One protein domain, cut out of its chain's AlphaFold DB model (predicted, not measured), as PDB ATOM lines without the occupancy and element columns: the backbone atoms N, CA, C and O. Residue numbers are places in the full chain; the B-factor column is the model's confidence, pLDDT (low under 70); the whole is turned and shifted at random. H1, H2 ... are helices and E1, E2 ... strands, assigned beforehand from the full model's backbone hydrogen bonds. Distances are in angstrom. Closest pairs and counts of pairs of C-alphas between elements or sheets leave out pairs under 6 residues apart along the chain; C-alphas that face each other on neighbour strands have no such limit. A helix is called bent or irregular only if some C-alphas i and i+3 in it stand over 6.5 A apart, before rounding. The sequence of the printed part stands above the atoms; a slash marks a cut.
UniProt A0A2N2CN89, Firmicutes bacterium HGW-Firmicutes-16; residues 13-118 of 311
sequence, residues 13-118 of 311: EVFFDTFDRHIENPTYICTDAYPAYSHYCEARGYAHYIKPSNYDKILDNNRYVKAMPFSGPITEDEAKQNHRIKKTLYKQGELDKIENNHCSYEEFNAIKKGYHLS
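What this domain is: This is residues 13 to 118 of the 311 residues of a protein of Firmicutes bacterium HGW-Firmicutes-16 (UniProt A0A2N2CN89). Look for an elongated, loose model in two lobes: at one end H2 packs on a small pair of parallel strands, E1 and E2, with H1 beyond H2, and at the other end the long H4 has H3 near it and H5 at its last residues. Residues 97 and 98 return to pair with E2, and residues 68 to 73 stick out. The 106 printed residues hold five named helices and two strands, in the order H1 E1 H2 E2 H3 H4 H5, and the class is mostly helix. The radius of gyration of the C-alphas is 16.2 A, and the spans are 50 by 26 by 23 A.

Where its parts are: Find C-alpha 13 at (23.174, 42.486, 43.174); from there H1 runs to residue 22, 14.8 A long, irregular, with C-alphas 18 and 21 7.1 A apart. Next come E1, residues 29 to 31, H2, residues 35 to 44, E2, residues 48 to 50, and H3, residues 55 to 61. H4, residues 76 to 91, starts at C-alpha 76 (57.514, 61.294, 13.672) and is 22.8 A long. H5, residues 105 to 114, ends at C-alpha 114 (51.486, 44.548, 26.601).

How they stand to each other: E1 and E2 are parallel at 26 degrees; look for N 49 and O 29, 2.8 A apart. E1, H2 and E2 make a strand-helix-strand unit, two parallel neighbour strands with a helix between, its crossover right-handed. The closest C-alphas of H2 and E2, those of Cys 41 and His 48, are 5.9 A apart. H1 and H2 touch at Phe 15 and Ala 36, their closest C-alphas, 6.9 A apart. Residues 49 to 50 of E2 pair antiparallel with residues 97 to 98. H3 and H4 are close but not clearly touching: the C-alphas of Leu 59 and Lys 86, the closest, are 7.8 A apart. H4, with residues 87 to 91 alone, only just touches H5, with 3 pairs of C-alphas within 8 A, the closest being Lys 87 and Tyr 105 at 5.9 A. Every O i to N i+4 pair is within hydrogen-bond range in H2, H3, H4 and H5, and 4 of 6 are in H1.

The domain as a whole: The C-alphas farthest apart, those of Asp 17 and Asp 77, are 50.4 A apart. The printed part has no cut; the links H3 to H4 and H4 to H5 are long. Look at residues 32, 69 and 71 for pLDDT under 70.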
ATOM      1  N   GLU A  13      23.701  43.780  42.705       76.12
ATOM      2  CA  GLU A  13      23.174  42.486  43.174       76.12
ATOM      3  C   GLU A  13      23.051  41.457  42.043       76.12
ATOM      4  O   GLU A  13      23.586  40.359  42.140       76.12
ATOM      5  N   VAL A  14      22.419  41.831  40.921       74.75
ATOM      6  CA  VAL A  14      22.291  40.937  39.760       74.75
ATOM      7  C   VAL A  14      23.664  40.605  39.186       74.75
ATOM      8  O   VAL A  14      23.877  39.478  38.748       74.75
ATOM      9  N   PHE A  15      24.598  41.558  39.178       76.44
ATOM     10  CA  PHE A  15      25.946  41.321  38.689       76.44
ATOM     11  C   PHE A  15      26.687  40.308  39.565       76.44
ATOM     12  O   PHE A  15      27.194  39.317  39.046       76.44
ATOM     13  N   PHE A  16      26.691  40.508  40.882       79.50
ATOM     14  CA  PHE A  16      27.301  39.579  41.829       79.50
ATOM     15  C   PHE A  16      26.648  38.195  41.753       79.50
ATOM     16  O   PHE A  16      27.332  37.220  41.460       79.50
ATOM     17  N   ASP A  17      25.328  38.097  41.891       76.50
ATOM     18  CA  ASP A  17      24.634  36.802  41.922       76.50
ATOM     19  C   ASP A  17      24.798  36.005  40.620       76.50
ATOM     20  O   ASP A  17      24.813  34.771  40.614       76.50
ATOM     21  N   THR A  18      24.921  36.712  39.494       71.31
ATOM     22  CA  THR A  18      24.918  36.088  38.171       71.31
ATOM     23  C   THR A  18      26.329  35.843  37.639       71.31
ATOM     24  O   THR A  18      26.597  34.774  37.095       71.31
ATOM     25  N   PHE A  19      27.239  36.811  37.759       74.75
ATOM     26  CA  PHE A  19      28.526  36.800  37.055       74.75
ATOM     27  C   PHE A  19      29.701  36.389  37.934       74.75
ATOM     28  O   PHE A  19      30.664  35.837  37.404       74.75
ATOM     29  N   ASP A  20      29.625  36.612  39.245       81.69
ATOM     30  CA  ASP A  20      30.740  36.404  40.174       81.69
ATOM     31  C   ASP A  20      31.330  34.995  40.076       81.69
ATOM     32  O   ASP A  20      32.517  34.816  39.810       81.69
ATOM     33  N   ARG A  21      30.454  33.985  40.121       75.94
ATOM     34  CA  ARG A  21      30.803  32.561  40.001       75.94
ATOM     35  C   ARG A  21      31.454  32.164  38.669       75.94
ATOM     36  O   ARG A  21      31.806  31.004  38.474       75.94
ATOM     37  N   HIS A  22      31.508  33.073  37.702       73.25
ATOM     38  CA  HIS A  22      32.103  32.839  36.394       73.25
ATOM     39  C   HIS A  22      33.409  33.617  36.199       73.25
ATOM     40  O   HIS A  22      34.187  33.278  35.304       73.25
ATOM     41  N   ILE A  23      33.693  34.616  37.034       76.38
ATOM     42  CA  ILE A  23      34.885  35.455  36.945       76.38
ATOM     43  C   ILE A  23      35.939  34.930  37.925       76.38
ATOM     44  O   ILE A  23      35.926  35.242  39.111       76.38
ATOM     45  N   GLU A  24      36.884  34.153  37.406       74.56
ATOM     46  CA  GLU A  24      37.991  33.594  38.184       74.56
ATOM     47  C   GLU A  24      39.264  34.412  37.953       74.56
ATOM     48  O   GLU A  24      39.767  34.456  36.830       74.56
ATOM     49  N   ASN A  25      39.753  35.075  39.010       76.00
ATOM     50  CA  ASN A  25      41.036  35.791  39.081       76.00
ATOM     51  C   ASN A  25      41.436  36.554  37.797       76.00
ATOM     52  O   ASN A  25      42.514  36.317  37.245       76.00
ATOM     53  N   PRO A  26      40.586  37.462  37.283       82.75
ATOM     54  CA  PRO A  26      40.920  38.238  36.101       82.75
ATOM     55  C   PRO A  26      42.100  39.173  36.387       82.75
ATOM     56  O   PRO A  26      42.117  39.876  37.396       82.75
ATOM     57  N   THR A  27      43.048  39.259  35.451       80.44
ATOM     58  CA  THR A  27      44.105  40.283  35.507       80.44
ATOM     59  C   THR A  27      43.516  41.686  35.349       80.44
ATOM     60  O   THR A  27      43.908  42.604  36.062       80.44
ATOM     61  N   TYR A  28      42.550  41.844  34.434       81.69
ATOM     62  CA  TYR A  28      41.817  43.088  34.197       81.69
ATOM     63  C   TYR A  28      40.368  42.795  33.804       81.69
ATOM     64  O   TYR A  28      40.103  41.869  33.034       81.69
ATOM     65  N   ILE A  29      39.439  43.625  34.271       82.25
ATOM     66  CA  ILE A  29      38.063  43.672  33.765       82.25
ATOM     67  C   ILE A  29      37.925  44.943  32.924       82.25
ATOM     68  O   ILE A  29      38.192  46.036  33.412       82.25
ATOM     69  N   CYS A  30      37.549  44.795  31.652       79.38
ATOM     70  CA  CYS A  30      37.409  45.898  30.697       79.38
ATOM     71  C   CYS A  30      35.934  46.256  30.500       79.38
ATOM     72  O   CYS A  30      35.149  45.376  30.148       79.38
ATOM     73  N   THR A  31      35.565  47.529  30.670       76.81
ATOM     74  CA  THR A  31      34.163  47.971  30.563       76.81
ATOM     75  C   THR A  31      34.019  49.379  29.975       76.81
ATOM     76  O   THR A  31      34.997  50.108  29.780       76.81
ATOM     77  N   ASP A  32      32.769  49.760  29.706       66.69
ATOM     78  CA  ASP A  32      32.318  51.076  29.241       66.69
ATOM     79  C   ASP A  32      32.108  52.101  30.379       66.69
ATOM     80  O   ASP A  32      31.494  53.143  30.149       66.69
ATOM     81  N   ALA A  33      32.647  51.840  31.581       71.12
ATOM     82  CA  ALA A  33      32.452  52.621  32.813       71.12
ATOM     83  C   ALA A  33      31.090  52.429  33.504       71.12
ATOM     84  O   ALA A  33      30.650  53.303  34.257       71.12
ATOM     85  N   TYR A  34      30.393  51.314  33.263       74.31
ATOM     86  CA  TYR A  34      29.128  51.076  33.948       74.31
ATOM     87  C   TYR A  34      29.324  50.834  35.469       74.31
ATOM     88  O   TYR A  34      30.107  49.951  35.831       74.31
ATOM     89  N   PRO A  35      28.615  51.557  36.377       80.12
ATOM     90  CA  PRO A  35      28.917  51.539  37.815       80.12
ATOM     91  C   PRO A  35      28.943  50.164  38.486       80.12
ATOM     92  O   PRO A  35      29.770  49.950  39.366       80.12
ATOM     93  N   ALA A  36      28.107  49.216  38.046       81.25
ATOM     94  CA  ALA A  36      28.093  47.876  38.636       81.25
ATOM     95  C   ALA A  36      29.451  47.168  38.511       81.25
ATOM     96  O   ALA A  36      29.855  46.440  39.416       81.25
ATOM     97  N   TYR A  37      30.190  47.417  37.425       81.88
ATOM     98  CA  TYR A  37      31.526  46.853  37.268       81.88
ATOM     99  C   TYR A  37      32.560  47.559  38.136       81.88
ATOM    100  O   TYR A  37      33.430  46.881  38.676       81.88
ATOM    101  N   SER A  38      32.466  48.883  38.294       84.56
ATOM    102  CA  SER A  38      33.343  49.632  39.201       84.56
ATOM    103  C   SER A  38      33.195  49.122  40.633       84.56
ATOM    104  O   SER A  38      34.191  48.735  41.239       84.56
ATOM    105  N   HIS A  39      31.957  49.010  41.129       86.44
ATOM    106  CA  HIS A  39      31.677  48.484  42.469       86.44
ATOM    107  C   HIS A  39      32.148  47.033  42.625       86.44
ATOM    108  O   HIS A  39      32.754  46.679  43.634       86.44
ATOM    109  N   TYR A  40      31.919  46.187  41.615       86.62
ATOM    110  CA  TYR A  40      32.385  44.801  41.632       86.62
ATOM    111  C   TYR A  40      33.914  44.698  41.682       86.62
ATOM    112  O   TYR A  40      34.463  43.945  42.487       86.62
ATOM    113  N   CYS A  41      34.611  45.466  40.840       87.81
ATOM    114  CA  CYS A  41      36.069  45.473  40.800       87.81
ATOM    115  C   CYS A  41      36.670  46.024  42.094       87.81
ATOM    116  O   CYS A  41      37.669  45.489  42.559       87.81
ATOM    117  N   GLU A  42      36.062  47.051  42.687       87.12
ATOM    118  CA  GLU A  42      36.461  47.581  43.993       87.12
ATOM    119  C   GLU A  42      36.290  46.525  45.094       87.12
ATOM    120  O   GLU A  42      37.248  46.209  45.796       87.12
ATOM    121  N   ALA A  43      35.115  45.896  45.184       87.19
ATOM    122  CA  ALA A  43      34.822  44.877  46.193       87.19
ATOM    123  C   ALA A  43      35.710  43.627  46.081       87.19
ATOM    124  O   ALA A  43      36.051  43.012  47.091       87.19
ATOM    125  N   ARG A  44      36.079  43.230  44.856       85.75
ATOM    126  CA  ARG A  44      36.924  42.056  44.586       85.75
ATOM    127  C   ARG A  44      38.418  42.373  44.490       85.75
ATOM    128  O   ARG A  44      39.215  41.448  44.364       85.75
ATOM    129  N   GLY A  45      38.807  43.648  44.535       85.81
ATOM    130  CA  GLY A  45      40.197  44.072  44.352       85.81
ATOM    131  C   GLY A  45      40.738  43.840  42.935       85.81
ATOM    132  O   GLY A  45      41.945  43.688  42.751       85.81
ATOM    133  N   TYR A  46      39.868  43.791  41.923       88.50
ATOM    134  CA  TYR A  46      40.268  43.609  40.529       88.50
ATOM    135  C   TYR A  46      40.622  44.940  39.859       88.50
ATOM    136  O   TYR A  46      40.038  45.994  40.133       88.50
ATOM    137  N   ALA A  47      41.570  44.891  38.921       87.19
ATOM    138  CA  ALA A  47      41.945  46.056  38.137       87.19
ATOM    139  C   ALA A  47      40.872  46.363  37.079       87.19
ATOM    140  O   ALA A  47      40.677  45.612  36.118       87.19
ATOM    141  N   HIS A  48      40.185  47.492  37.248       87.56
ATOM    142  CA  HIS A  48      39.127  47.932  36.348       87.56
ATOM    143  C   HIS A  48      39.681  48.824  35.234       87.56
ATOM    144  O   HIS A  48      40.072  49.964  35.482       87.56
ATOM    145  N   TYR A  49      39.726  48.315  34.007       87.38
ATOM    146  CA  TYR A  49      40.088  49.086  32.824       87.38
ATOM    147  C   TYR A  49      38.834  49.697  32.193       87.38
ATOM    148  O   TYR A  49      37.934  48.989  31.741       87.38
ATOM    149  N   ILE A  50      38.795  51.023  32.129       84.69
ATOM    150  CA  ILE A  50      37.690  51.784  31.555       84.69
ATOM    151  C   ILE A  50      38.148  52.430  30.262       84.69
ATOM    152  O   ILE A  50      39.128  53.183  30.251       84.69
ATOM    153  N   LYS A  51      37.373  52.231  29.194       82.12
ATOM    154  CA  LYS A  51      37.488  53.039  27.982       82.12
ATOM    155  C   LYS A  51      36.203  53.834  27.735       82.12
ATOM    156  O   LYS A  51      35.161  53.222  27.514       82.12
ATOM    157  N   PRO A  52      36.265  55.180  27.710       74.88
ATOM    158  CA  PRO A  52      35.102  56.010  27.418       74.88
ATOM    159  C   PRO A  52      34.484  55.679  26.055       74.88
ATOM    160  O   PRO A  52      35.195  55.505  25.065       74.88
ATOM    161  N   SER A  53      33.156  55.668  25.968       70.75
ATOM    162  CA  SER A  53      32.443  55.414  24.706       70.75
ATOM    163  C   SER A  53      32.667  56.505  23.651       70.75
ATOM    164  O   SER A  53      32.633  56.237  22.454       70.75
ATOM    165  N   ASN A  54      32.970  57.736  24.067       76.06
ATOM    166  CA  ASN A  54      33.282  58.868  23.190       76.06
ATOM    167  C   ASN A  54      34.787  59.042  22.912       76.06
ATOM    168  O   ASN A  54      35.186  60.098  22.421       76.06
ATOM    169  N   TYR A  55      35.612  58.034  23.207       80.19
ATOM    170  CA  TYR A  55      37.074  58.095  23.101       80.19
ATOM    171  C   TYR A  55      37.569  58.651  21.756       80.19
ATOM    172  O   TYR A  55      38.389  59.567  21.733       80.19
ATOM    173  N   ASP A  56      37.043  58.155  20.631       80.94
ATOM    174  CA  ASP A  56      37.498  58.601  19.308       80.94
ATOM    175  C   ASP A  56      37.107  60.057  19.026       80.94
ATOM    176  O   ASP A  56      37.927  60.824  18.524       80.94
ATOM    177  N   LYS A  57      35.910  60.481  19.458       83.44
ATOM    178  CA  LYS A  57      35.464  61.882  19.363       83.44
ATOM    179  C   LYS A  57      36.342  62.811  20.204       83.44
ATOM    180  O   LYS A  57      36.614  63.934  19.789       83.44
ATOM    181  N   ILE A  58      36.783  62.370  21.385       84.38
ATOM    182  CA  ILE A  58      37.700  63.141  22.239       84.38
ATOM    183  C   ILE A  58      39.040  63.332  21.527       84.38
ATOM    184  O   ILE A  58      39.550  64.451  21.494       84.38
ATOM    185  N   LEU A  59      39.590  62.279  20.920       87.50
ATOM    186  CA  LEU A  59      40.835  62.382  20.160       87.50
ATOM    187  C   LEU A  59      40.697  63.335  18.964       87.50
ATOM    188  O   LEU A  59      41.522  64.238  18.812       87.50
ATOM    189  N   ASP A  60      39.635  63.191  18.173       85.25
ATOM    190  CA  ASP A  60      39.413  64.012  16.977       85.25
ATOM    191  C   ASP A  60      39.244  65.502  17.338       85.25
ATOM    192  O   ASP A  60      39.883  66.371  16.742       85.25
ATOM    193  N   ASN A  61      38.490  65.808  18.402       88.56
ATOM    194  CA  ASN A  61      38.318  67.178  18.910       88.56
ATOM    195  C   ASN A  61      39.624  67.822  19.404       88.56
ATOM    196  O   ASN A  61      39.721  69.048  19.464       88.56
ATOM    197  N   ASN A  62      40.624  67.013  19.753       88.62
ATOM    198  CA  ASN A  62      41.929  67.467  20.227       88.62
ATOM    199  C   ASN A  62      43.009  67.416  19.137       88.62
ATOM    200  O   ASN A  62      44.197  67.458  19.451       88.62
ATOM    201  N   ARG A  63      42.605  67.376  17.855       87.25
ATOM    202  CA  ARG A  63      43.506  67.382  16.688       87.25
ATOM    203  C   ARG A  63      44.468  66.190  16.669       87.25
ATOM    204  O   ARG A  63      45.629  66.328  16.283       87.25
ATOM    205  N   TYR A  64      43.998  65.029  17.122       88.56
ATOM    206  CA  TYR A  64      44.732  63.780  16.979       88.56
ATOM    207  C   TYR A  64      44.799  63.376  15.501       88.56
ATOM    208  O   TYR A  64      43.772  63.300  14.827       88.56
ATOM    209  N   VAL A  65      45.997  63.080  15.003       86.81
ATOM    210  CA  VAL A  65      46.210  62.664  13.611       86.81
ATOM    211  C   VAL A  65      46.150  61.140  13.519       86.81
ATOM    212  O   VAL A  65      46.929  60.436  14.162       86.81
ATOM    213  N   LYS A  66      45.216  60.601  12.733       82.06
ATOM    214  CA  LYS A  66      45.098  59.154  12.485       82.06
ATOM    215  C   LYS A  66      45.875  58.786  11.221       82.06
ATOM    216  O   LYS A  66      45.801  59.502  10.229       82.06
ATOM    217  N   ALA A  67      46.571  57.649  11.245       76.88
ATOM    218  CA  ALA A  67      47.079  57.050  10.015       76.88
ATOM    219  C   ALA A  67      45.877  56.610   9.168       76.88
ATOM    220  O   ALA A  67      45.004  55.895   9.664       76.88
ATOM    221  N   MET A  68      45.817  57.063   7.919       75.50
ATOM    222  CA  MET A  68      44.725  56.746   7.002       75.50
ATOM    223  C   MET A  68      45.216  55.738   5.957       75.50
ATOM    224  O   MET A  68      46.362  55.849   5.519       75.50
ATOM    225  N   PRO A  69      44.367  54.794   5.502       68.31
ATOM    226  CA  PRO A  69      44.780  53.727   4.583       68.31
ATOM    227  C   PRO A  69      45.470  54.219   3.303       68.31
ATOM    228  O   PRO A  69      46.324  53.528   2.762       68.31
ATOM    229  N   PHE A  70      45.121  55.422   2.839       71.44
ATOM    230  CA  PHE A  70      45.597  56.000   1.579       71.44
ATOM    231  C   PHE A  70      46.569  57.175   1.755       71.44
ATOM    232  O   PHE A  70      47.064  57.704   0.766       71.44
ATOM    233  N   SER A  71      46.836  57.607   2.991       69.12
ATOM    234  CA  SER A  71      47.643  58.808   3.278       69.12
ATOM    235  C   SER A  71      49.051  58.483   3.781       69.12
ATOM    236  O   SER A  71      49.809  59.392   4.095       69.12
ATOM    237  N   GLY A  72      49.404  57.195   3.844       71.56
ATOM    238  CA  GLY A  72      50.674  56.736   4.397       71.56
ATOM    239  C   GLY A  72      50.716  56.764   5.935       71.56
ATOM    240  O   GLY A  72      49.737  57.132   6.594       71.56
ATOM    241  N   PRO A  73      51.832  56.307   6.531       81.12
ATOM    242  CA  PRO A  73      52.041  56.379   7.972       81.12
ATOM    243  C   PRO A  73      52.165  57.835   8.435       81.12
ATOM    244  O   PRO A  73      52.646  58.691   7.696       81.12
ATOM    245  N   ILE A  74      51.767  58.106   9.679       89.19
ATOM    246  CA  ILE A  74      52.002  59.416  10.301       89.19
ATOM    247  C   ILE A  74      53.505  59.680  10.449       89.19
ATOM    248  O   ILE A  74      54.293  58.760  10.683       89.19
ATOM    249  N   THR A  75      53.887  60.946  10.353       89.56
ATOM    250  CA  THR A  75      55.257  61.416  10.572       89.56
ATOM    251  C   THR A  75      55.676  61.284  12.041       89.56
ATOM    252  O   THR A  75      54.850  61.151  12.950       89.56
ATOM    253  N   GLU A  76      56.984  61.348  12.305       90.31
ATOM    254  CA  GLU A  76      57.514  61.294  13.672       90.31
ATOM    255  C   GLU A  76      57.026  62.476  14.532       90.31
ATOM    256  O   GLU A  76      56.720  62.311  15.717       90.31
ATOM    257  N   ASP A  77      56.886  63.660  13.934       89.31
ATOM    258  CA  ASP A  77      56.391  64.853  14.620       89.31
ATOM    259  C   ASP A  77      54.903  64.737  14.970       89.31
ATOM    260  O   ASP A  77      54.506  65.040  16.101       89.31
ATOM    261  N   GLU A  78      54.084  64.197  14.064       90.31
ATOM    262  CA  GLU A  78      52.680  63.872  14.341       90.31
ATOM    263  C   GLU A  78      52.556  62.799  15.430       90.31
ATOM    264  O   GLU A  78      51.695  62.899  16.308       90.31
ATOM    265  N   ALA A  79      53.444  61.799  15.444       88.38
ATOM    266  CA  ALA A  79      53.486  60.796  16.504       88.38
ATOM    267  C   ALA A  79      53.821  61.422  17.873       88.38
ATOM    268  O   ALA A  79      53.151  61.122  18.870       88.38
ATOM    269  N   LYS A  80      54.796  62.342  17.932       91.25
ATOM    270  CA  LYS A  80      55.139  63.104  19.148       91.25
ATOM    271  C   LYS A  80      53.976  63.987  19.609       91.25
ATOM    272  O   LYS A  80      53.670  64.016  20.805       91.25
ATOM    273  N   GLN A  81      53.299  64.675  18.690       91.38
ATOM    274  CA  GLN A  81      52.104  65.471  18.986       91.38
ATOM    275  C   GLN A  81      50.979  64.597  19.552       91.38
ATOM    276  O   GLN A  81      50.442  64.891  20.622       91.38
ATOM    277  N   ASN A  82      50.664  63.491  18.884       92.62
ATOM    278  CA  ASN A  82      49.656  62.528  19.314       92.62
ATOM    279  C   ASN A  82      49.943  61.966  20.712       92.62
ATOM    280  O   ASN A  82      49.023  61.812  21.519       92.62
ATOM    281  N   HIS A  83      51.213  61.691  21.026       91.62
ATOM    282  CA  HIS A  83      51.625  61.259  22.363       91.62
ATOM    283  C   HIS A  83      51.354  62.337  23.419       91.62
ATOM    284  O   HIS A  83      50.788  62.038  24.470       91.62
ATOM    285  N   ARG A  84      51.689  63.603  23.131       91.50
ATOM    286  CA  ARG A  84      51.418  64.745  24.027       91.50
ATOM    287  C   ARG A  84      49.920  64.951  24.263       91.50
ATOM    288  O   ARG A  84      49.518  65.164  25.409       91.50
ATOM    289  N   ILE A  85      49.105  64.842  23.211       92.00
ATOM    290  CA  ILE A  85      47.639  64.929  23.293       92.00
ATOM    291  C   ILE A  85      47.110  63.848  24.235       92.00
ATOM    292  O   ILE A  85      46.461  64.164  25.229       92.00
ATOM    293  N   LYS A  86      47.458  62.577  23.991       91.31
ATOM    294  CA  LYS A  86      46.998  61.461  24.831       91.31
ATOM    295  C   LYS A  86      47.434  61.605  26.288       91.31
ATOM    296  O   LYS A  86      46.623  61.406  27.187       91.31
ATOM    297  N   LYS A  87      48.682  62.016  26.532       92.38
ATOM    298  CA  LYS A  87      49.203  62.256  27.885       92.38
ATOM    299  C   LYS A  87      48.434  63.358  28.616       92.38
ATOM    300  O   LYS A  87      48.197  63.248  29.816       92.38
ATOM    301  N   THR A  88      48.040  64.410  27.901       90.25
ATOM    302  CA  THR A  88      47.247  65.519  28.451       90.25
ATOM    303  C   THR A  88      45.831  65.067  28.791       90.25
ATOM    304  O   THR A  88      45.385  65.262  29.919       90.25
ATOM    305  N   LEU A  89      45.168  64.381  27.859       89.31
ATOM    306  CA  LEU A  89      43.814  63.859  28.042       89.31
ATOM    307  C   LEU A  89      43.735  62.811  29.157       89.31
ATOM    308  O   LEU A  89      42.782  62.799  29.932       89.31
ATOM    309  N   TYR A  90      44.763  61.969  29.291       90.06
ATOM    310  CA  TYR A  90      44.871  61.013  30.392       90.06
ATOM    311  C   TYR A  90      44.930  61.723  31.749       90.06
ATOM    312  O   TYR A  90      44.174  61.382  32.654       90.06
ATOM    313  N   LYS A  91      45.757  62.773  31.882       86.50
ATOM    314  CA  LYS A  91      45.822  63.590  33.110       86.50
ATOM    315  C   LYS A  91      44.498  64.286  33.437       86.50
ATOM    316  O   LYS A  91      44.202  64.502  34.605       86.50
ATOM    317  N   GLN A  92      43.721  64.644  32.417       85.12
ATOM    318  CA  GLN A  92      42.396  65.252  32.566       85.12
ATOM    319  C   GLN A  92      41.296  64.221  32.880       85.12
ATOM    320  O   GLN A  92      40.170  64.610  33.178       85.12
ATOM    321  N   GLY A  93      41.606  62.919  32.837       84.12
ATOM    322  CA  GLY A  93      40.637  61.843  33.042       84.12
ATOM    323  C   GLY A  93      39.668  61.645  31.873       84.12
ATOM    324  O   GLY A  93      38.623  61.027  32.055       84.12
ATOM    325  N   GLU A  94      39.993  62.172  30.690       83.94
ATOM    326  CA  GLU A  94      39.159  62.094  29.481       83.94
ATOM    327  C   GLU A  94      39.513  60.898  28.583       83.94
ATOM    328  O   GLU A  94      38.800  60.589  27.630       83.94
ATOM    329  N   LEU A  95      40.626  60.223  28.871       85.50
ATOM    330  CA  LEU A  95      41.123  59.081  28.110       85.50
ATOM    331  C   LEU A  95      40.821  57.751  28.826       85.50
ATOM    332  O   LEU A  95      40.308  57.745  29.945       85.50
ATOM    333  N   ASP A  96      41.127  56.620  28.181       86.94
ATOM    334  CA  ASP A  96      41.056  55.330  28.870       86.94
ATOM    335  C   ASP A  96      42.030  55.262  30.049       86.94
ATOM    336  O   ASP A  96      43.084  55.900  30.044       86.94
ATOM    337  N   LYS A  97      41.628  54.535  31.095       87.56
ATOM    338  CA  LYS A  97      42.352  54.472  32.367       87.56
ATOM    339  C   LYS A  97      42.110  53.155  33.088       87.56
ATOM    340  O   LYS A  97      41.126  52.467  32.831       87.56
ATOM    341  N   ILE A  98      42.986  52.845  34.036       88.06
ATOM    342  CA  ILE A  98      42.731  51.817  35.046       88.06
ATOM    343  C   ILE A  98      42.201  52.551  36.277       88.06
ATOM    344  O   ILE A  98      42.933  53.305  36.904       88.06
ATOM    345  N   GLU A  99      40.913  52.401  36.572       82.12
ATOM    346  CA  GLU A  99      40.211  53.199  37.584       82.12
ATOM    347  C   GLU A  99      40.801  53.028  38.987       82.12
ATOM    348  O   GLU A  99      41.023  54.017  39.681       82.12
ATOM    349  N   ASN A 100      41.141  51.791  39.350       72.06
ATOM    350  CA  ASN A 100      41.610  51.423  40.688       72.06
ATOM    351  C   ASN A 100      43.145  51.451  40.816       72.06
ATOM    352  O   ASN A 100      43.696  50.836  41.725       72.06
ATOM    353  N   ASN A 101      43.864  52.100  39.888       70.56
ATOM    354  CA  ASN A 101      45.325  52.166  39.922       70.56
ATOM    355  C   ASN A 101      45.843  53.558  39.531       70.56
ATOM    356  O   ASN A 101      45.569  54.067  38.444       70.56
ATOM    357  N   HIS A 102      46.657  54.155  40.399       74.00
ATOM    358  CA  HIS A 102      47.335  55.418  40.132       74.00
ATOM    359  C   HIS A 102      48.636  55.177  39.363       74.00
ATOM    360  O   HIS A 102      49.728  55.292  39.908       74.00
ATOM    361  N   CYS A 103      48.510  54.854  38.077       84.56
ATOM    362  CA  CYS A 103      49.652  54.734  37.177       84.56
ATOM    363  C   CYS A 103      49.827  55.999  36.326       84.56
ATOM    364  O   CYS A 103      48.860  56.659  35.918       84.56
ATOM    365  N   SER A 104      51.080  56.346  36.046       89.56
ATOM    366  CA  SER A 104      51.422  57.379  35.075       89.56
ATOM    367  C   SER A 104      50.958  56.975  33.673       89.56
ATOM    368  O   SER A 104      50.762  55.798  33.370       89.56
ATOM    369  N   TYR A 105      50.818  57.951  32.773       90.25
ATOM    370  CA  TYR A 105      50.417  57.662  31.392       90.25
ATOM    371  C   TYR A 105      51.372  56.683  30.685       90.25
ATOM    372  O   TYR A 105      50.923  55.884  29.870       90.25
ATOM    373  N   GLU A 106      52.675  56.723  30.986       92.12
ATOM    374  CA  GLU A 106      53.642  55.830  30.333       92.12
ATOM    375  C   GLU A 106      53.487  54.384  30.822       92.12
ATOM    376  O   GLU A 106      53.451  53.466  30.003       92.12
ATOM    377  N   GLU A 107      53.302  54.185  32.130       90.81
ATOM    378  CA  GLU A 107      53.016  52.869  32.718       90.81
ATOM    379  C   GLU A 107      51.689  52.314  32.197       90.81
ATOM    380  O   GLU A 107      51.625  51.176  31.732       90.81
ATOM    381  N   PHE A 108      50.643  53.142  32.184       90.69
ATOM    382  CA  PHE A 108      49.352  52.789  31.604       90.69
ATOM    383  C   PHE A 108      49.483  52.369  30.134       90.69
ATOM    384  O   PHE A 108      48.958  51.333  29.727       90.69
ATOM    385  N   ASN A 109      50.202  53.149  29.326       90.25
ATOM    386  CA  ASN A 109      50.389  52.868  27.906       90.25
ATOM    387  C   ASN A 109      51.205  51.583  27.678       90.25
ATOM    388  O   ASN A 109      50.927  50.849  26.729       90.25
ATOM    389  N   ALA A 110      52.173  51.281  28.549       89.69
ATOM    390  CA  ALA A 110      52.913  50.022  28.523       89.69
ATOM    391  C   ALA A 110      52.002  48.824  28.834       89.69
ATOM    392  O   ALA A 110      51.978  47.873  28.054       89.69
ATOM    393  N   ILE A 111      51.186  48.902  29.894       88.06
ATOM    394  CA  ILE A 111      50.186  47.874  30.241       88.06
ATOM    395  C   ILE A 111      49.213  47.673  29.077       88.06
ATOM    396  O   ILE A 111      48.995  46.552  28.616       88.06
ATOM    397  N   LYS A 112      48.669  48.770  28.546       86.19
ATOM    398  CA  LYS A 112      47.724  48.759  27.428       86.19
ATOM    399  C   LYS A 112      48.294  48.053  26.199       86.19
ATOM    400  O   LYS A 112      47.596  47.257  25.576       86.19
ATOM    401  N   LYS A 113      49.554  48.326  25.849       86.25
ATOM    402  CA  LYS A 113      50.238  47.668  24.727       86.25
ATOM    403  C   LYS A 113      50.547  46.202  25.021       86.25
ATOM    404  O   LYS A 113      50.268  45.370  24.166       86.25
ATOM    405  N   GLY A 114      51.078  45.898  26.206       83.81
ATOM    406  CA  GLY A 114      51.486  44.548  26.601       83.81
ATOM    407  C   GLY A 114      50.325  43.557  26.665       83.81
ATOM    408  O   GLY A 114      50.457  42.431  26.204       83.81
ATOM    409  N   TYR A 115      49.164  43.996  27.153       78.44
ATOM    410  CA  TYR A 115      47.951  43.171  27.220       78.44
ATOM    411  C   TYR A 115      46.992  43.396  26.043       78.44
ATOM    412  O   TYR A 115      45.862  42.915  26.064       78.44
ATOM    413  N   HIS A 116      47.415  44.147  25.020       77.06
ATOM    414  CA  HIS A 116      46.603  44.487  23.847       77.06
ATOM    415  C   HIS A 116      45.208  45.054  24.187       77.06
ATOM    416  O   HIS A 116      44.235  44.828  23.457       77.06
ATOM    417  N   LEU A 117      45.107  45.820  25.278       76.00
ATOM    418  CA  LEU A 117      43.851  46.388  25.762       76.00
ATOM    419  C   LEU A 117      43.353  47.443  24.771       76.00
ATOM    420  O   LEU A 117      43.884  48.552  24.663       76.00
ATOM    421  N   SER A 118      42.326  47.094  24.000       73.12
ATOM    422  CA  SER A 118      41.710  48.014  23.050       73.12
ATOM    423  C   SER A 118      40.267  47.629  22.746       73.12
ATOM    424  O   SER A 118      39.913  46.452  22.708       73.12
TER     425      SER A 118